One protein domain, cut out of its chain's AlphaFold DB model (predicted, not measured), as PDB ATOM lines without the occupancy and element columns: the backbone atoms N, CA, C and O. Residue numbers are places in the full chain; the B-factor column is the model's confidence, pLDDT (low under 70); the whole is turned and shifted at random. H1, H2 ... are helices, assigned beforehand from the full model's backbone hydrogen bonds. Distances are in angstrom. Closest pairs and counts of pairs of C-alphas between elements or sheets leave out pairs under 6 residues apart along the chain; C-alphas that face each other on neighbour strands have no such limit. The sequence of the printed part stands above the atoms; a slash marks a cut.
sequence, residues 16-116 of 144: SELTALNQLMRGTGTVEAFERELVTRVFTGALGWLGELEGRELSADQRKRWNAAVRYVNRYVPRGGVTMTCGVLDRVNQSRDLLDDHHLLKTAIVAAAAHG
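Overview. This is residues 16 to 116 of the 144 residues of an uncharacterized protein of Kocuria rhizophila (strain ATCC 9341 / DSM 348 / NBRC 103217 / DC2201) (UniProt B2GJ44). The longest helix, H2, and H3 lie on two sides of a core helix, H5, which crosses both steeply; H4 packs on H2 and H5, and H1 on residues 35 to 38 of H2. The printed part has 101 residues with five named helices, H1 to H5 in order, and no named strand: all helix, mostly crossed. It is compact, radius of gyration of the C-alphas 12.7 A, spanning 38 by 27 by 20 A.

Arrangement. Start at H2, residues 33 to 52, which touches H5, residues 102 to 115, at a steep tilt of 64 degrees; the closest C-alphas, Gly 45 and Ala 112, are 4.0 A apart. H3, residues 60 to 74, touches H5, closest C-alphas Trp 66 and Ala 114, 5.1 A. H4, residues 86 to 94, touches H2, closest C-alphas Leu 89 and Leu 50, 6.9 A. H1, residues 16 to 24, only just touches H2, with 3 pairs of C-alphas within 8 A, the closest Glu 17 and Leu 38. Every O i to N i+4 pair is within hydrogen-bond range in H1, H2, H3 and H5, and 4 of 5 in H4.

Along the chain. Find C-alpha 33 at (155.546, 128.242, 164.952); H2 runs 28.9 A from there. H5 ends at C-alpha 115, (163.538, 105.947, 162.344).

Size, cuts and confidence. The printed part has no cut; the link H3 to H4 is long, and 16 residues have pLDDT under 70.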
ATOM      1  N   SER A  16     149.539 115.655 155.900       82.75
ATOM      2  CA  SER A  16     149.493 117.109 156.108       82.75
ATOM      3  C   SER A  16     150.870 117.687 156.431       82.75
ATOM      4  O   SER A  16     151.251 118.692 155.841       82.75
ATOM      5  N   GLU A  17     151.655 117.022 157.281       86.44
ATOM      6  CA  GLU A  17     153.030 117.434 157.598       86.44
ATOM      7  C   GLU A  17     153.950 117.343 156.374       86.44
ATOM      8  O   GLU A  17     154.696 118.277 156.088       86.44
ATOM      9  N   LEU A  18     153.861 116.267 155.589       85.44
ATOM     10  CA  LEU A  18     154.617 116.146 154.336       85.44
ATOM     11  C   LEU A  18     154.202 117.201 153.303       85.44
ATOM     12  O   LEU A  18     155.040 117.689 152.545       85.44
ATOM     13  N   THR A  19     152.921 117.569 153.279       84.31
ATOM     14  CA  THR A  19     152.410 118.628 152.402       84.31
ATOM     15  C   THR A  19     152.941 119.995 152.831       84.31
ATOM     16  O   THR A  19     153.412 120.741 151.973       84.31
ATOM     17  N   ALA A  20     152.945 120.295 154.133       84.56
ATOM     18  CA  ALA A  20     153.521 121.520 154.686       84.56
ATOM     19  C   ALA A  20     155.030 121.615 154.396       84.56
ATOM     20  O   ALA A  20     155.500 122.625 153.877       84.56
ATOM     21  N   LEU A  21     155.782 120.527 154.602       85.12
ATOM     22  CA  LEU A  21     157.212 120.459 154.268       85.12
ATOM     23  C   LEU A  21     157.468 120.664 152.770       85.12
ATOM     24  O   LEU A  21     158.386 121.387 152.390       85.12
ATOM     25  N   ASN A  22     156.638 120.081 151.900       85.44
ATOM     26  CA  ASN A  22     156.736 120.329 150.464       85.44
ATOM     27  C   ASN A  22     156.472 121.806 150.134       85.44
ATOM     28  O   ASN A  22     157.217 122.363 149.337       85.44
ATOM     29  N   GLN A  23     155.464 122.449 150.738       84.00
ATOM     30  CA  GLN A  23     155.174 123.878 150.536       84.00
ATOM     31  C   GLN A  23     156.325 124.781 151.003       84.00
ATOM     32  O   GLN A  23     156.702 125.699 150.271       84.00
ATOM     33  N   LEU A  24     156.943 124.475 152.148       81.75
ATOM     34  CA  LEU A  24     158.164 125.141 152.619       81.75
ATOM     35  C   LEU A  24     159.295 125.026 151.591       81.75
ATOM     36  O   LEU A  24     159.848 126.036 151.169       81.75
ATOM     37  N   MET A  25     159.551 123.820 151.073       82.56
ATOM     38  CA  MET A  25     160.532 123.581 150.000       82.56
ATOM     39  C   MET A  25     160.175 124.247 148.659       82.56
ATOM     40  O   MET A  25     160.970 124.231 147.713       82.56
ATOM     41  N   ARG A  26     158.955 124.772 148.498       82.06
ATOM     42  CA  ARG A  26     158.574 125.574 147.325       82.06
ATOM     43  C   ARG A  26     158.700 127.074 147.559       82.06
ATOM     44  O   ARG A  26     158.471 127.809 146.605       82.06
ATOM     45  N   GLY A  27     159.048 127.511 148.770       76.56
ATOM     46  CA  GLY A  27     159.026 128.921 149.157       76.56
ATOM     47  C   GLY A  27     157.610 129.498 149.241       76.56
ATOM     48  O   GLY A  27     157.448 130.710 149.191       76.56
ATOM     49  N   THR A  28     156.580 128.646 149.319       67.88
ATOM     50  CA  THR A  28     155.166 129.065 149.328       67.88
ATOM     51  C   THR A  28     154.511 128.968 150.707       67.88
ATOM     52  O   THR A  28     153.327 129.261 150.819       67.88
ATOM     53  N   GLY A  29     155.236 128.511 151.733       62.06
ATOM     54  CA  GLY A  29     154.750 128.434 153.116       62.06
ATOM     55  C   GLY A  29     155.286 129.580 153.974       62.06
ATOM     56  O   GLY A  29     156.426 130.008 153.788       62.06
ATOM     57  N   THR A  30     154.485 130.065 154.922       60.66
ATOM     58  CA  THR A  30     154.964 130.909 156.021       60.66
ATOM     59  C   THR A  30     155.664 130.025 157.052       60.66
ATOM     60  O   THR A  30     155.188 128.943 157.376       60.66
ATOM     61  N   VAL A  31     156.834 130.441 157.547       60.94
ATOM     62  CA  VAL A  31     157.515 129.728 158.642       60.94
ATOM     63  C   VAL A  31     156.891 130.193 159.957       60.94
ATOM     64  O   VAL A  31     157.449 131.044 160.655       60.94
ATOM     65  N   GLU A  32     155.697 129.694 160.263       70.81
ATOM     66  CA  GLU A  32     155.047 129.934 161.547       70.81
ATOM     67  C   GLU A  32     155.610 128.975 162.612       70.81
ATOM     68  O   GLU A  32     156.540 128.190 162.385       70.81
ATOM     69  N   ALA A  33     155.097 129.079 163.840       61.41
ATOM     70  CA  ALA A  33     155.546 128.242 164.952       61.41
ATOM     71  C   ALA A  33     155.380 126.738 164.653       61.41
ATOM     72  O   ALA A  33     156.225 125.936 165.055       61.41
ATOM     73  N   PHE A  34     154.340 126.374 163.897       61.25
ATOM     74  CA  PHE A  34     154.046 125.001 163.488       61.25
ATOM     75  C   PHE A  34     155.133 124.418 162.571       61.25
ATOM     76  O   PHE A  34     155.593 123.294 162.776       61.25
ATOM     77  N   GLU A  35     155.607 125.189 161.597       70.12
ATOM     78  CA  GLU A  35     156.652 124.787 160.658       70.12
ATOM     79  C   GLU A  35     157.998 124.622 161.366       70.12
ATOM     80  O   GLU A  35     158.725 123.667 161.087       70.12
ATOM     81  N   ARG A  36     158.312 125.489 162.338       73.81
ATOM     82  CA  ARG A  36     159.525 125.350 163.166       73.81
ATOM     83  C   ARG A  36     159.490 124.099 164.033       73.81
ATOM     84  O   ARG A  36     160.487 123.379 164.110       73.81
ATOM     85  N   GLU A  37     158.356 123.812 164.665       78.06
ATOM     86  CA  GLU A  37     158.178 122.592 165.455       78.06
ATOM     87  C   GLU A  37     158.289 121.339 164.572       78.06
ATOM     88  O   GLU A  37     158.938 120.356 164.941       78.06
ATOM     89  N   LEU A  38     157.716 121.383 163.367       81.69
ATOM     90  CA  LEU A  38     157.796 120.293 162.401       81.69
ATOM     91  C   LEU A  38     159.234 120.043 161.924       81.69
ATOM     92  O   LEU A  38     159.686 118.898 161.944       81.69
ATOM     93  N   VAL A  39     159.977 121.093 161.558       81.81
ATOM     94  CA  VAL A  39     161.397 120.981 161.178       81.81
ATOM     95  C   VAL A  39     162.237 120.457 162.346       81.81
ATOM     96  O   VAL A  39     163.093 119.597 162.144       81.81
ATOM     97  N   THR A  40     161.942 120.882 163.579       83.00
ATOM     98  CA  THR A  40     162.623 120.387 164.787       83.00
ATOM     99  C   THR A  40     162.392 118.889 164.990       83.00
ATOM    100  O   THR A  40     163.345 118.142 165.207       83.00
ATOM    101  N   ARG A  41     161.150 118.401 164.854       85.19
ATOM    102  CA  ARG A  41     160.856 116.957 164.949       85.19
ATOM    103  C   ARG A  41     161.544 116.148 163.851       85.19
ATOM    104  O   ARG A  41     162.035 115.053 164.125       85.19
ATOM    105  N   VAL A  42     161.601 116.683 162.630       87.19
ATOM    106  CA  VAL A  42     162.340 116.067 161.516       87.19
ATOM    107  C   VAL A  42     163.829 115.974 161.844       87.19
ATOM    108  O   VAL A  42     164.418 114.910 161.677       87.19
ATOM    109  N   PHE A  43     164.423 117.049 162.362       85.38
ATOM    110  CA  PHE A  43     165.823 117.064 162.774       85.38
ATOM    111  C   PHE A  43     166.107 116.013 163.856       85.38
ATOM    112  O   PHE A  43     166.988 115.171 163.680       85.38
ATOM    113  N   THR A  44     165.307 115.975 164.924       84.50
ATOM    114  CA  THR A  44     165.473 114.991 166.005       84.50
ATOM    115  C   THR A  44     165.307 113.554 165.504       84.50
ATOM    116  O   THR A  44     166.086 112.680 165.878       84.50
ATOM    117  N   GLY A  45     164.337 113.295 164.621       85.75
ATOM    118  CA  GLY A  45     164.144 111.970 164.024       85.75
ATOM    119  C   GLY A  45     165.301 111.546 163.122       85.75
ATOM    120  O   GLY A  45     165.704 110.385 163.142       85.75
ATOM    121  N   ALA A  46     165.875 112.483 162.366       87.31
ATOM    122  CA  ALA A  46     167.045 112.229 161.537       87.31
ATOM    123  C   ALA A  46     168.297 111.925 162.376       87.31
ATOM    124  O   ALA A  46     169.051 111.014 162.033       87.31
ATOM    125  N   LEU A  47     168.495 112.623 163.500       84.50
ATOM    126  CA  LEU A  47     169.569 112.310 164.447       84.50
ATOM    127  C   LEU A  47     169.351 110.961 165.147       84.50
ATOM    128  O   LEU A  47     170.305 110.210 165.331       84.50
ATOM    129  N   GLY A  48     168.104 110.624 165.487       85.12
ATOM    130  CA  GLY A  48     167.746 109.305 166.016       85.12
ATOM    131  C   GLY A  48     168.073 108.181 165.032       85.12
ATOM    132  O   GLY A  48     168.692 107.191 165.415       85.12
ATOM    133  N   TRP A  49     167.751 108.373 163.746       87.38
ATOM    134  CA  TRP A  49     168.161 107.454 162.679       87.38
ATOM    135  C   TRP A  49     169.679 107.301 162.615       87.38
ATOM    136  O   TRP A  49     170.170 106.178 162.570       87.38
ATOM    137  N   LEU A  50     170.419 108.417 162.626       85.50
ATOM    138  CA  LEU A  50     171.881 108.418 162.570       85.50
ATOM    139  C   LEU A  50     172.494 107.652 163.753       85.50
ATOM    140  O   LEU A  50     173.440 106.898 163.559       85.50
ATOM    141  N   GLY A  51     171.919 107.790 164.950       82.94
ATOM    142  CA  GLY A  51     172.331 107.037 166.138       82.94
ATOM    143  C   GLY A  51     172.047 105.531 166.072       82.94
ATOM    144  O   GLY A  51     172.734 104.765 166.741       82.94
ATOM    145  N   GLU A  52     171.075 105.087 165.266       84.19
ATOM    146  CA  GLU A  52     170.816 103.659 165.006       84.19
ATOM    147  C   GLU A  52     171.777 103.044 163.978       84.19
ATOM    148  O   GLU A  52     171.789 101.823 163.811       84.19
ATOM    149  N   LEU A  53     172.542 103.854 163.238       82.94
ATOM    150  CA  LEU A  53     173.428 103.339 162.198       82.94
ATOM    151  C   LEU A  53     174.662 102.681 162.822       82.94
ATOM    152  O   LEU A  53     175.562 103.339 163.339       82.94
ATOM    153  N   GLU A  54     174.726 101.355 162.724       67.75
ATOM    154  CA  GLU A  54     175.897 100.564 163.097       67.75
ATOM    155  C   GLU A  54     176.943 100.646 161.971       67.75
ATOM    156  O   GLU A  54     177.034  99.792 161.092       67.75
ATOM    157  N   GLY A  55     177.728 101.724 161.964       69.12
ATOM    158  CA  GLY A  55     178.776 101.943 160.968       69.12
ATOM    159  C   GLY A  55     178.286 102.621 159.682       69.12
ATOM    160  O   GLY A  55     177.331 103.392 159.678       69.12
ATOM    161  N   ARG A  56     179.012 102.410 158.574       69.62
ATOM    162  CA  ARG A  56     178.780 103.127 157.301       69.62
ATOM    163  C   ARG A  56     177.808 102.428 156.351       69.62
ATOM    164  O   ARG A  56     177.403 103.032 155.361       69.62
ATOM    165  N   GLU A  57     177.447 101.178 156.628       78.19
ATOM    166  CA  GLU A  57     176.559 100.384 155.781       78.19
ATOM    167  C   GLU A  57     175.284 100.004 156.527       78.19
ATOM    168  O   GLU A  57     175.318  99.635 157.695       78.19
ATOM    169  N   LEU A  58     174.146 100.066 155.831       80.19
ATOM    170  CA  LEU A  58     172.877  99.638 156.406       80.19
ATOM    171  C   LEU A  58     172.744  98.120 156.431       80.19
ATOM    172  O   LEU A  58     172.918  97.464 155.393       80.19
ATOM    173  N   SER A  59     172.249  97.604 157.555       85.31
ATOM    174  CA  SER A  59     171.711  96.249 157.645       85.31
ATOM    175  C   SER A  59     170.528  96.045 156.684       85.31
ATOM    176  O   SER A  59     169.915  96.998 156.183       85.31
ATOM    177  N   ALA A  60     170.172  94.785 156.419       86.19
ATOM    178  CA  ALA A  60     169.052  94.452 155.534       86.19
ATOM    179  C   ALA A  60     167.725  95.081 156.007       86.19
ATOM    180  O   ALA A  60     166.965  95.623 155.195       86.19
ATOM    181  N   ASP A  61     167.478  95.086 157.318       86.44
ATOM    182  CA  ASP A  61     166.266  95.653 157.912       86.44
ATOM    183  C   ASP A  61     166.247  97.182 157.855       86.44
ATOM    184  O   ASP A  61     165.228  97.779 157.494       86.44
ATOM    185  N   GLN A  62     167.377  97.836 158.137       86.81
ATOM    186  CA  GLN A  62     167.510  99.288 157.984       86.81
ATOM    187  C   GLN A  62     167.288  99.703 156.526       86.81
ATOM    188  O   GLN A  62     166.540 100.643 156.253       86.81
ATOM    189  N   ARG A  63     167.856  98.959 155.570       87.69
ATOM    190  CA  ARG A  63     167.669  99.206 154.135       87.69
ATOM    191  C   ARG A  63     166.207  99.064 153.719       87.69
ATOM    192  O   ARG A  63     165.708  99.865 152.929       87.69
ATOM    193  N   LYS A  64     165.497  98.073 154.264       88.62
ATOM    194  CA  LYS A  64     164.060  97.889 154.030       88.62
ATOM    195  C   LYS A  64     163.242  99.064 154.576       88.62
ATOM    196  O   LYS A  64     162.398  99.583 153.842       88.62
ATOM    197  N   ARG A  65     163.505  99.508 155.815       88.38
ATOM    198  CA  ARG A  65     162.851 100.686 156.424       88.38
ATOM    199  C   ARG A  65     163.106 101.950 155.612       88.38
ATOM    200  O   ARG A  65     162.158 102.644 155.253       88.38
ATOM    201  N   TRP A  66     164.359 102.186 155.235       88.31
ATOM    202  CA  TRP A  66     164.737 103.323 154.404       88.31
ATOM    203  C   TRP A  66     164.009 103.328 153.060       88.31
ATOM    204  O   TRP A  66     163.390 104.320 152.688       88.31
ATOM    205  N   ASN A  67     164.017 102.208 152.336       88.69
ATOM    206  CA  ASN A  67     163.360 102.123 151.032       88.69
ATOM    207  C   ASN A  67     161.844 102.350 151.128       88.69
ATOM    208  O   ASN A  67     161.256 102.956 150.229       88.69
ATOM    209  N   ALA A  68     161.206 101.890 152.208       88.75
ATOM    210  CA  ALA A  68     159.802 102.184 152.472       88.75
ATOM    211  C   ALA A  68     159.578 103.686 152.726       88.75
ATOM    212  O   ALA A  68     158.680 104.273 152.119       88.75
ATOM    213  N   ALA A  69     160.429 104.316 153.540       88.88
ATOM    214  CA  ALA A  69     160.385 105.749 153.817       88.88
ATOM    215  C   ALA A  69     160.601 106.595 152.550       88.88
ATOM    216  O   ALA A  69     159.822 107.507 152.289       88.88
ATOM    217  N   VAL A  70     161.575 106.249 151.701       89.25
ATOM    218  CA  VAL A  70     161.819 106.919 150.410       89.25
ATOM    219  C   VAL A  70     160.575 106.882 149.528       89.25
ATOM    220  O   VAL A  70     160.156 107.915 149.007       89.25
ATOM    221  N   ARG A  71     159.963 105.701 149.359       87.75
ATOM    222  CA  ARG A  71     158.746 105.548 148.544       87.75
ATOM    223  C   ARG A  71     157.591 106.371 149.104       87.75
ATOM    224  O   ARG A  71     156.840 106.963 148.332       87.75
ATOM    225  N   TYR A  72     157.455 106.397 150.427       86.81
ATOM    226  CA  TYR A  72     156.419 107.162 151.105       86.81
ATOM    227  C   TYR A  72     156.614 108.669 150.915       86.81
ATOM    228  O   TYR A  72     155.722 109.337 150.399       86.81
ATOM    229  N   VAL A  73     157.798 109.195 151.229       87.31
ATOM    230  CA  VAL A  73     158.113 110.628 151.142       87.31
ATOM    231  C   VAL A  73     158.070 111.129 149.700       87.31
ATOM    232  O   VAL A  73     157.468 112.168 149.445       87.31
ATOM    233  N   ASN A  74     158.616 110.383 148.731       88.94
ATOM    234  CA  ASN A  74     158.624 110.798 147.320       88.94
ATOM    235  C   ASN A  74     157.222 110.979 146.721       88.94
ATOM    236  O   ASN A  74     157.076 111.719 145.751       88.94
ATOM    237  N   ARG A  75     156.191 110.339 147.291       86.31
ATOM    238  CA  ARG A  75     154.797 110.533 146.867       86.31
ATOM    239  C   ARG A  75     154.292 111.953 147.150       86.31
ATOM    240  O   ARG A  75     153.427 112.432 146.426       86.31
ATOM    241  N   TYR A  76     154.822 112.607 148.182       83.88
ATOM    242  CA  TYR A  76     154.327 113.896 148.681       83.88
ATOM    243  C   TYR A  76     155.355 115.029 148.543       83.88
ATOM    244  O   TYR A  76     154.984 116.187 148.363       83.88
ATOM    245  N   VAL A  77     156.647 114.691 148.554       83.81
ATOM    246  CA  VAL A  77     157.784 115.613 148.443       83.81
ATOM    247  C   VAL A  77     158.646 115.199 147.237       83.81
ATOM    248  O   VAL A  77     159.645 114.493 147.387       83.81
ATOM    249  N   PRO A  78     158.275 115.581 146.001       74.12
ATOM    250  CA  PRO A  78     158.937 115.077 144.795       74.12
ATOM    251  C   PRO A  78     160.309 115.716 144.527       74.12
ATOM    252  O   PRO A  78     161.155 115.099 143.886       74.12
ATOM    253  N   ARG A  79     160.565 116.934 145.023       66.88
ATOM    254  CA  ARG A  79     161.819 117.678 144.781       66.88
ATOM    255  C   ARG A  79     163.006 117.063 145.516       66.88
ATOM    256  O   ARG A  79     162.801 116.498 146.573       66.88
ATOM    257  N   GLY A  80     164.222 117.208 144.989       65.00
ATOM    258  CA  GLY A  80     165.458 116.742 145.631       65.00
ATOM    259  C   GLY A  80     165.700 115.234 145.479       65.00
ATOM    260  O   GLY A  80     164.821 114.407 145.731       65.00
ATOM    261  N   GLY A  81     166.904 114.862 145.048       67.06
ATOM    262  CA  GLY A  81     167.362 113.473 145.045       67.06
ATOM    263  C   GLY A  81     167.609 112.999 146.474       67.06
ATOM    264  O   GLY A  81     168.245 113.713 147.245       67.06
ATOM    265  N   VAL A  82     167.102 111.814 146.815       72.06
ATOM    266  CA  VAL A  82     167.387 111.156 148.096       72.06
ATOM    267  C   VAL A  82     168.453 110.111 147.846       72.06
ATOM    268  O   VAL A  82     168.161 108.991 147.426       72.06
ATOM    269  N   THR A  83     169.699 110.488 148.077       64.38
ATOM    270  CA  THR A  83     170.821 109.557 148.086       64.38
ATOM    271  C   THR A  83     171.117 109.178 149.521       64.38
ATOM    272  O   THR A  83     171.457 110.010 150.359       64.38
ATOM    273  N   MET A  84     170.988 107.888 149.814       62.88
ATOM    274  CA  MET A  84     171.392 107.365 151.105       62.88
ATOM    275  C   MET A  84     172.910 107.298 151.171       62.88
ATOM    276  O   MET A  84     173.522 106.326 150.741       62.88
ATOM    277  N   THR A  85     173.511 108.354 151.696       64.75
ATOM    278  CA  THR A  85     174.926 108.365 152.048       64.75
ATOM    279  C   THR A  85     175.025 108.856 153.480       64.75
ATOM    280  O   THR A  85     174.477 109.912 153.799       64.75
ATOM    281  N   CYS A  86     175.700 108.100 154.354       68.00
ATOM    282  CA  CYS A  86     175.926 108.534 155.737       68.00
ATOM    283  C   CYS A  86     176.542 109.939 155.773       68.00
ATOM    284  O   CYS A  86     176.140 110.741 156.597       68.00
ATOM    285  N   GLY A  87     177.366 110.300 154.781       71.06
ATOM    286  CA  GLY A  87     177.911 111.653 154.646       71.06
ATOM    287  C   GLY A  87     176.876 112.773 154.445       71.06
ATOM    288  O   GLY A  87     177.134 113.897 154.861       71.06
ATOM    289  N   VAL A  88     175.705 112.516 153.847       75.38
ATOM    290  CA  VAL A  88     174.614 113.515 153.779       75.38
ATOM    291  C   VAL A  88     173.857 113.580 155.107       75.38
ATOM    292  O   VAL A  88     173.448 114.662 155.513       75.38
ATOM    293  N   LEU A  89     173.718 112.463 155.826       74.56
ATOM    294  CA  LEU A  89     173.154 112.474 157.182       74.56
ATOM    295  C   LEU A  89     174.094 113.144 158.191       74.56
ATOM    296  O   LEU A  89     173.629 113.889 159.043       74.56
ATOM    297  N   ASP A  90     175.407 112.986 158.049       78.69
ATOM    298  CA  ASP A  90     176.395 113.694 158.867       78.69
ATOM    299  C   ASP A  90     176.294 115.215 158.673       78.69
ATOM    300  O   ASP A  90     176.452 115.978 159.626       78.69
ATOM    301  N   ARG A  91     175.953 115.673 157.458       81.06
ATOM    302  CA  ARG A  91     175.676 117.095 157.199       81.06
ATOM    303  C   ARG A  91     174.439 117.602 157.932       81.06
ATOM    304  O   ARG A  91     174.404 118.787 158.241       81.06
ATOM    305  N   VAL A  92     173.461 116.746 158.254       80.44
ATOM    306  CA  VAL A  92     172.303 117.149 159.074       80.44
ATOM    307  C   VAL A  92     172.807 117.645 160.422       80.44
ATOM    308  O   VAL A  92     172.441 118.736 160.831       80.44
ATOM    309  N   ASN A  93     173.726 116.914 161.056       79.12
ATOM    310  CA  ASN A  93     174.322 117.301 162.337       79.12
ATOM    311  C   ASN A  93     175.183 118.581 162.260       79.12
ATOM    312  O   ASN A  93     175.397 119.249 163.267       79.12
ATOM    313  N   GLN A  94     175.703 118.924 161.077       76.94
ATOM    314  CA  GLN A  94     176.565 120.095 160.870       76.94
ATOM    315  C   GLN A  94     175.796 121.347 160.427       76.94
ATOM    316  O   GLN A  94     176.332 122.453 160.525       76.94
ATOM    317  N   SER A  95     174.572 121.194 159.915       74.69
ATOM    318  CA  SER A  95     173.803 122.317 159.386       74.69
ATOM    319  C   SER A  95     173.151 123.135 160.497       74.69
ATOM    320  O   SER A  95     172.650 122.593 161.480       74.69
ATOM    321  N   ARG A  96     173.134 124.461 160.318       72.25
ATOM    322  CA  ARG A  96     172.461 125.404 161.227       72.25
ATOM    323  C   ARG A  96     170.987 125.601 160.890       72.25
ATOM    324  O   ARG A  96     170.204 125.881 161.790       72.25
ATOM    325  N   ASP A  97     170.629 125.430 159.621       76.31
ATOM    326  CA  ASP A  97     169.254 125.438 159.139       76.31
ATOM    327  C   ASP A  97     169.098 124.338 158.079       76.31
ATOM    328  O   ASP A  97     169.962 124.143 157.222       76.31
ATOM    329  N   LEU A  98     168.022 123.559 158.166       77.00
ATOM    330  CA  LEU A  98     167.710 122.549 157.155       77.00
ATOM    331  C   LEU A  98     167.043 123.170 155.926       77.00
ATOM    332  O   LEU A  98     167.111 122.583 154.851       77.00
ATOM    333  N   LEU A  99     166.410 124.336 156.064       80.56
ATOM    334  CA  LEU A  99     165.723 125.015 154.966       80.56
ATOM    335  C   LEU A  99     166.697 125.538 153.898       80.56
ATOM    336  O   LEU A  99     166.300 125.667 152.742       80.56
ATOM    337  N   ASP A 100     167.965 125.756 154.258       81.56
ATOM    338  CA  ASP A 100     169.014 126.238 153.350       81.56
ATOM    339  C   ASP A 100     169.356 125.234 152.236       81.56
ATOM    340  O   ASP A 100     169.765 125.626 151.141       81.56
ATOM    341  N   ASP A 101     169.179 123.932 152.488       83.94
ATOM    342  CA  ASP A 101     169.466 122.870 151.524       83.94
ATOM    343  C   ASP A 101     168.288 121.892 151.421       83.94
ATOM    344  O   ASP A 101     168.085 120.994 152.241       83.94
ATOM    345  N   HIS A 102     167.526 122.017 150.334       84.19
ATOM    346  CA  HIS A 102     166.387 121.150 150.034       84.19
ATOM    347  C   HIS A 102     166.747 119.658 149.923       84.19
ATOM    348  O   HIS A 102     165.910 118.803 150.230       84.19
ATOM    349  N   HIS A 103     167.958 119.316 149.471       85.00
ATOM    350  CA  HIS A 103     168.410 117.925 149.439       85.00
ATOM    351  C   HIS A 103     168.666 117.407 150.852       85.00
ATOM    352  O   HIS A 103     168.280 116.276 151.173       85.00
ATOM    353  N   LEU A 104     169.265 118.239 151.703       86.44
ATOM    354  CA  LEU A 104     169.510 117.908 153.100       86.44
ATOM    355  C   LEU A 104     168.198 117.749 153.872       86.44
ATOM    356  O   LEU A 104     167.993 116.720 154.519       86.44
ATOM    357  N   LEU A 105     167.271 118.700 153.725       87.31
ATOM    358  CA  LEU A 105     165.950 118.647 154.347       87.31
ATOM    359  C   LEU A 105     165.191 117.388 153.948       87.31
ATOM    360  O   LEU A 105     164.694 116.667 154.807       87.31
ATOM    361  N   LYS A 106     165.130 117.060 152.653       88.94
ATOM    362  CA  LYS A 106     164.433 115.846 152.218       88.94
ATOM    363  C   LYS A 106     165.087 114.576 152.748       88.94
ATOM    364  O   LYS A 106     164.385 113.633 153.109       88.94
ATOM    365  N   THR A 107     166.414 114.545 152.815       89.56
ATOM    366  CA  THR A 107     167.128 113.403 153.390       89.56
ATOM    367  C   THR A 107     166.816 113.261 154.880       89.56
ATOM    368  O   THR A 107     166.540 112.150 155.331       89.56
ATOM    369  N   ALA A 108     166.742 114.370 155.621       89.00
ATOM    370  CA  ALA A 108     166.315 114.383 157.018       89.00
ATOM    371  C   ALA A 108     164.858 113.909 157.188       89.00
ATOM    372  O   ALA A 108     164.577 113.105 158.072       89.00
ATOM    373  N   ILE A 109     163.940 114.316 156.301       89.81
ATOM    374  CA  ILE A 109     162.540 113.847 156.286       89.81
ATOM    375  C   ILE A 109     162.478 112.324 156.110       89.81
ATOM    376  O   ILE A 109     161.745 111.641 156.829       89.81
ATOM    377  N   VAL A 110     163.250 111.774 155.166       90.00
ATOM    378  CA  VAL A 110     163.311 110.322 154.934       90.00
ATOM    379  C   VAL A 110     163.919 109.596 156.129       90.00
ATOM    380  O   VAL A 110     163.382 108.569 156.536       90.00
ATOM    381  N   ALA A 111     164.987 110.131 156.718       89.25
ATOM    382  CA  ALA A 111     165.621 109.558 157.900       89.25
ATOM    383  C   ALA A 111     164.676 109.539 159.105       89.25
ATOM    384  O   ALA A 111     164.498 108.494 159.723       89.25
ATOM    385  N   ALA A 112     163.984 110.648 159.372       87.94
ATOM    386  CA  ALA A 112     162.967 110.727 160.414       87.94
ATOM    387  C   ALA A 112     161.826 109.724 160.174       87.94
ATOM    388  O   ALA A 112     161.407 109.023 161.092       87.94
ATOM    389  N   ALA A 113     161.362 109.582 158.929       87.69
ATOM    390  CA  ALA A 113     160.353 108.585 158.576       87.69
ATOM    391  C   ALA A 113     160.862 107.132 158.698       87.69
ATOM    392  O   ALA A 113     160.071 106.239 158.998       87.69
ATOM    393  N   ALA A 114     162.156 106.882 158.470       88.25
ATOM    394  CA  ALA A 114     162.776 105.561 158.589       88.25
ATOM    395  C   ALA A 114     163.040 105.156 160.052       88.25
ATOM    396  O   ALA A 114     162.847 103.988 160.409       88.25
ATOM    397  N   HIS A 115     163.439 106.114 160.893       85.94
ATOM    398  CA  HIS A 115     163.538 105.947 162.344       85.94
ATOM    399  C   HIS A 115     162.166 105.664 162.950       85.94
ATOM    400  O   HIS A 115     162.003 104.740 163.745       85.94
ATOM    401  N   GLY A 116     161.157 106.405 162.489       73.06
ATOM    402  CA  GLY A 116     159.821 106.370 163.049       73.06
ATOM    403  C   GLY A 116     159.699 107.371 164.204       73.06
ATOM    404  O   GLY A 116     160.293 108.446 164.160       73.06
TER     405      GLY A 116